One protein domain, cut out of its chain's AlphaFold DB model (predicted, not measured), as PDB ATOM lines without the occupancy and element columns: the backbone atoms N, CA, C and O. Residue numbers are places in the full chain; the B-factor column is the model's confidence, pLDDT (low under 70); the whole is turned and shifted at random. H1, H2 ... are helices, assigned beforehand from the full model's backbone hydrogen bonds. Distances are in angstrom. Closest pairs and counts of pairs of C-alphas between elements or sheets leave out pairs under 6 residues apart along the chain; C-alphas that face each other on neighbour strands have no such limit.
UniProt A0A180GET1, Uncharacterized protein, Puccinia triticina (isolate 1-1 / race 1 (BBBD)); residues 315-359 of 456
ATOM      1  N   ASN A 315      65.241 246.035 146.352       91.81
ATOM      2  CA  ASN A 315      66.440 246.343 147.144       91.81
ATOM      3  C   ASN A 315      66.380 247.727 147.817       91.81
ATOM      4  O   ASN A 315      67.096 247.967 148.784       91.81
ATOM      5  N   HIS A 316      65.525 248.624 147.316       89.81
ATOM      6  CA  HIS A 316      65.314 249.976 147.848       89.81
ATOM      7  C   HIS A 316      63.923 250.142 148.485       89.81
ATOM      8  O   HIS A 316      63.549 251.233 148.914       89.81
ATOM      9  N   PHE A 317      63.127 249.072 148.537       92.31
ATOM     10  CA  PHE A 317      61.782 249.104 149.088       92.31
ATOM     11  C   PHE A 317      61.828 248.971 150.611       92.31
ATOM     12  O   PHE A 317      62.271 247.954 151.137       92.31
ATOM     13  N   ASN A 318      61.320 249.974 151.329       91.56
ATOM     14  CA  ASN A 318      61.190 249.914 152.783       91.56
ATOM     15  C   ASN A 318      59.853 249.243 153.176       91.56
ATOM     16  O   ASN A 318      58.795 249.873 153.066       91.56
ATOM     17  N   PRO A 319      59.844 247.998 153.691       93.44
ATOM     18  CA  PRO A 319      58.601 247.303 154.024       93.44
ATOM     19  C   PRO A 319      57.925 247.859 155.298       93.44
ATOM     20  O   PRO A 319      56.729 247.633 155.517       93.44
ATOM     21  N   HIS A 320      58.651 248.641 156.109       90.19
ATOM     22  CA  HIS A 320      58.129 249.324 157.296       90.19
ATOM     23  C   HIS A 320      57.418 250.649 156.976       90.19
ATOM     24  O   HIS A 320      56.607 251.092 157.792       90.19
ATOM     25  N   ASP A 321      57.633 251.247 155.795       87.69
ATOM     26  CA  ASP A 321      56.947 252.477 155.366       87.69
ATOM     27  C   ASP A 321      55.415 252.316 155.470       87.69
ATOM     28  O   ASP A 321      54.837 251.260 155.190       87.69
ATOM     29  N   ARG A 322      54.731 253.384 155.879       85.12
ATOM     30  CA  ARG A 322      53.273 253.518 155.865       85.12
ATOM     31  C   ARG A 322      52.681 253.274 154.470       85.12
ATOM     32  O   ARG A 322      51.593 252.700 154.386       85.12
ATOM     33  N   ARG A 323      53.387 253.653 153.396       87.62
ATOM     34  CA  ARG A 323      52.996 253.394 151.995       87.62
ATOM     35  C   ARG A 323      53.039 251.904 151.636       87.62
ATOM     36  O   ARG A 323      52.243 251.454 150.815       87.62
ATOM     37  N   SER A 324      53.884 251.119 152.303       93.50
ATOM     38  CA  SER A 324      54.019 249.668 152.124       93.50
ATOM     39  C   SER A 324      52.827 248.928 152.741       93.50
ATOM     40  O   SER A 324      52.855 248.456 153.881       93.50
ATOM     41  N   THR A 325      51.715 248.892 152.005       94.81
ATOM     42  CA  THR A 325      50.473 248.239 152.445       94.81
ATOM     43  C   THR A 325      50.605 246.713 152.478       94.81
ATOM     44  O   THR A 325      51.453 246.134 151.797       94.81
ATOM     45  N   LYS A 326      49.699 246.037 153.206       95.75
ATOM     46  CA  LYS A 326      49.579 244.567 153.162       95.75
ATOM     47  C   LYS A 326      49.494 244.036 151.726       95.75
ATOM     48  O   LYS A 326      50.173 243.070 151.420       95.75
ATOM     49  N   LYS A 327      48.688 244.671 150.860       94.50
ATOM     50  CA  LYS A 327      48.518 244.252 149.459       94.50
ATOM     51  C   LYS A 327      49.834 244.315 148.678       94.50
ATOM     52  O   LYS A 327      50.142 243.374 147.964       94.50
ATOM     53  N   ILE A 328      50.604 245.398 148.831       95.56
ATOM     54  CA  ILE A 328      51.895 245.569 148.142       95.56
ATOM     55  C   ILE A 328      52.894 244.510 148.619       95.56
ATOM     56  O   ILE A 328      53.524 243.861 147.793       95.56
ATOM     57  N   LEU A 329      52.985 244.281 149.935       96.62
ATOM     58  CA  LEU A 329      53.827 243.218 150.495       96.62
ATOM     59  C   LEU A 329      53.410 241.832 149.983       96.62
ATOM     60  O   LEU A 329      54.269 241.062 149.568       96.62
ATOM     61  N   SER A 330      52.110 241.523 149.967       96.31
ATOM     62  CA  SER A 330      51.605 240.245 149.456       96.31
ATOM     63  C   SER A 330      51.906 240.048 147.971       96.31
ATOM     64  O   SER A 330      52.436 239.004 147.621       96.31
ATOM     65  N   ALA A 331      51.661 241.050 147.122       95.69
ATOM     66  CA  ALA A 331      51.970 240.980 145.692       95.69
ATOM     67  C   ALA A 331      53.483 240.830 145.430       95.69
ATOM     68  O   ALA A 331      53.892 240.027 144.594       95.69
ATOM     69  N   LEU A 332      54.333 241.542 146.185       96.94
ATOM     70  CA  LEU A 332      55.791 241.374 146.115       96.94
ATOM     71  C   LEU A 332      56.222 239.958 146.522       96.94
ATOM     72  O   LEU A 332      57.046 239.356 145.846       96.94
ATOM     73  N   ILE A 333      55.648 239.383 147.579       97.12
ATOM     74  CA  ILE A 333      55.959 238.001 147.975       97.12
ATOM     75  C   ILE A 333      55.446 237.003 146.921       97.12
ATOM     76  O   ILE A 333      56.199 236.122 146.509       97.12
ATOM     77  N   HIS A 334      54.212 237.158 146.428       96.62
ATOM     78  CA  HIS A 334      53.625 236.295 145.395       96.62
ATOM     79  C   HIS A 334      54.411 236.313 144.077       96.62
ATOM     80  O   HIS A 334      54.495 235.280 143.417       96.62
ATOM     81  N   ARG A 335      55.060 237.435 143.725       95.38
ATOM     82  CA  ARG A 335      55.957 237.543 142.557       95.38
ATOM     83  C   ARG A 335      57.094 236.508 142.568       95.38
ATOM     84  O   ARG A 335      57.606 236.170 141.505       95.38
ATOM     85  N   VAL A 336      57.490 236.013 143.744       95.94
ATOM     86  CA  VAL A 336      58.522 234.970 143.919       95.94
ATOM     87  C   VAL A 336      57.918 233.645 144.406       95.94
ATOM     88  O   VAL A 336      58.390 232.573 144.036       95.94
ATOM     89  N   GLN A 337      56.873 233.697 145.236       96.31
ATOM     90  CA  GLN A 337      56.230 232.546 145.878       96.31
ATOM     91  C   GLN A 337      54.695 232.618 145.717       96.31
ATOM     92  O   GLN A 337      53.989 232.899 146.687       96.31
ATOM     93  N   PRO A 338      54.150 232.354 144.512       93.75
ATOM     94  CA  PRO A 338      52.729 232.569 144.204       93.75
ATOM     95  C   PRO A 338      51.773 231.616 144.938       93.75
ATOM     96  O   PRO A 338      50.594 231.915 145.084       93.75
ATOM     97  N   ASN A 339      52.272 230.476 145.426       95.25
ATOM     98  CA  ASN A 339      51.468 229.442 146.092       95.25
ATOM     99  C   ASN A 339      51.348 229.634 147.621       95.25
ATOM    100  O   ASN A 339      50.858 228.742 148.314       95.25
ATOM    101  N   LEU A 340      51.855 230.740 148.172       94.75
ATOM    102  CA  LEU A 340      51.908 230.978 149.615       94.75
ATOM    103  C   LEU A 340      50.630 231.688 150.100       94.75
ATOM    104  O   LEU A 340      50.350 232.799 149.667       94.75
ATOM    105  N   ASP A 341      49.867 231.098 151.029       95.06
ATOM    106  CA  ASP A 341      48.683 231.777 151.591       95.06
ATOM    107  C   ASP A 341      49.092 232.921 152.535       95.06
ATOM    108  O   ASP A 341      49.496 232.719 153.683       95.06
ATOM    109  N   LEU A 342      48.950 234.150 152.038       93.94
ATOM    110  CA  LEU A 342      49.222 235.385 152.770       93.94
ATOM    111  C   LEU A 342      47.958 236.067 153.321       93.94
ATOM    112  O   LEU A 342      48.062 237.078 154.024       93.94
ATOM    113  N   SER A 343      46.764 235.544 153.022       90.25
ATOM    114  CA  SER A 343      45.480 236.236 153.228       90.25
ATOM    115  C   SER A 343      45.242 236.642 154.690       90.25
ATOM    116  O   SER A 343      44.832 237.773 154.987       90.25
ATOM    117  N   ARG A 344      45.575 235.741 155.620       92.69
ATOM    118  CA  ARG A 344      45.343 235.882 157.068       92.69
ATOM    119  C   ARG A 344      46.489 236.549 157.831       92.69
ATOM    120  O   ARG A 344      46.327 236.854 159.010       92.69
ATOM    121  N   LEU A 345      47.634 236.802 157.195       95.25
ATOM    122  CA  LEU A 345      48.818 237.321 157.887       95.25
ATOM    123  C   LEU A 345      48.663 238.806 158.251       95.25
ATOM    124  O   LEU A 345      48.021 239.581 157.539       95.25
ATOM    125  N   ASN A 346      49.253 239.236 159.367       96.38
ATOM    126  CA  ASN A 346      49.328 240.659 159.720       96.38
ATOM    127  C   ASN A 346      50.508 241.343 158.987       96.38
ATOM    128  O   ASN A 346      51.343 240.663 158.388       96.38
ATOM    129  N   LYS A 347      50.586 242.687 159.007       94.62
ATOM    130  CA  LYS A 347      51.666 243.411 158.302       94.62
ATOM    131  C   LYS A 347      53.053 242.998 158.810       94.62
ATOM    132  O   LYS A 347      53.921 242.746 157.989       94.62
ATOM    133  N   THR A 348      53.258 242.868 160.118       94.31
ATOM    134  CA  THR A 348      54.551 242.483 160.711       94.31
ATOM    135  C   THR A 348      55.023 241.107 160.233       94.31
ATOM    136  O   THR A 348      56.178 240.950 159.843       94.31
ATOM    137  N   THR A 349      54.126 240.118 160.176       96.62
ATOM    138  CA  THR A 349      54.443 238.796 159.620       96.62
ATOM    139  C   THR A 349      54.768 238.887 158.129       96.62
ATOM    140  O   THR A 349      55.749 238.292 157.704       96.62
ATOM    141  N   LEU A 350      54.019 239.678 157.348       97.12
ATOM    142  CA  LEU A 350      54.317 239.907 155.928       97.12
ATOM    143  C   LEU A 350      55.683 240.570 155.710       97.12
ATOM    144  O   LEU A 350      56.382 240.188 154.781       97.12
ATOM    145  N   ILE A 351      56.101 241.503 156.570       96.44
ATOM    146  CA  ILE A 351      57.449 242.091 156.526       96.44
ATOM    147  C   ILE A 351      58.517 241.007 156.766       96.44
ATOM    148  O   ILE A 351      59.476 240.908 156.004       96.44
ATOM    149  N   SER A 352      58.339 240.154 157.782       96.00
ATOM    150  CA  SER A 352      59.271 239.046 158.052       96.00
ATOM    151  C   SER A 352      59.334 238.042 156.896       96.00
ATOM    152  O   SER A 352      60.422 237.598 156.531       96.00
ATOM    153  N   THR A 353      58.190 237.711 156.289       96.75
ATOM    154  CA  THR A 353      58.131 236.864 155.091       96.75
ATOM    155  C   THR A 353      58.835 237.531 153.912       96.75
ATOM    156  O   THR A 353      59.664 236.887 153.289       96.75
ATOM    157  N   PHE A 354      58.601 238.821 153.657       97.00
ATOM    158  CA  PHE A 354      59.246 239.578 152.578       97.00
ATOM    159  C   PHE A 354      60.781 239.523 152.657       97.00
ATOM    160  O   PHE A 354      61.418 239.150 151.672       97.00
ATOM    161  N   TYR A 355      61.375 239.797 153.828       96.94
ATOM    162  CA  TYR A 355      62.830 239.684 154.011       96.94
ATOM    163  C   TYR A 355      63.345 238.267 153.702       96.94
ATOM    164  O   TYR A 355      64.355 238.119 153.017       96.94
ATOM    165  N   LYS A 356      62.625 237.221 154.134       96.25
ATOM    166  CA  LYS A 356      62.978 235.815 153.859       96.25
ATOM    167  C   LYS A 356      62.847 235.453 152.378       96.25
ATOM    168  O   LYS A 356      63.764 234.864 151.823       96.25
ATOM    169  N   THR A 357      61.735 235.809 151.735       97.06
ATOM    170  CA  THR A 357      61.449 235.493 150.326       97.06
ATOM    171  C   THR A 357      62.495 236.088 149.378       97.06
ATOM    172  O   THR A 357      62.808 235.472 148.363       97.06
ATOM    173  N   TYR A 358      63.068 237.245 149.724       96.44
ATOM    174  CA  TYR A 358      64.103 237.918 148.936       96.44
ATOM    175  C   TYR A 358      65.538 237.745 149.470       96.44
ATOM    176  O   TYR A 358      66.457 238.345 148.920       96.44
ATOM    177  N   ASN A 359      65.752 236.928 150.513       95.69
ATOM    178  CA  ASN A 359      67.049 236.749 151.193       95.69
ATOM    179  C   ASN A 359      67.728 238.073 151.612       95.69
ATOM    180  O   ASN A 359      68.951 238.206 151.577       95.69
TER     181      ASN A 359
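This is residues 315 to 359 of the 456 residues of an uncharacterized protein of Puccinia triticina (isolate 1-1 / race 1 (BBBD)) (UniProt A0A180GET1). Two short helices, H2 and H1, lie side by side and run the same way, and a long loop, residues 335 to 346, returns from the end of H1 to the start of H2. Residues 315 to 325 form a loose-running strip on the other side of the helix pair from that loop. The printed part has 45 residues, with two named helices, H1 then H2, and no named strand; the class is all helix, though under half of the residues are in named elements. The whole is compact, with a radius of gyration of the C-alphas of 9.4 A, and rounded, spanning 25 by 21 by 14 A.

H2, residues 347 to 357, touches H1, residues 326 to 334, at a shallow tilt of 20 degrees, the same way. Their closest C-alphas, those of Lys 326 and Lys 347, are 5.7 A apart. In H1 and H2 every O i to N i+4 pair is within hydrogen-bond range.

H2 measures 14.9 A from C-alpha 347 at (51.666, 243.411, 158.302) to C-alpha 357 at (61.449, 235.493, 150.326). H1 measures 12.0 A, beginning at C-alpha 326 at (49.579, 244.567, 153.162).

The C-alphas farthest apart, of His 316 and Arg 344, are 26.1 A apart. The link from H1 to H2 is long, the printed part has no cut, and no printed residue is under 70 in pLDDT.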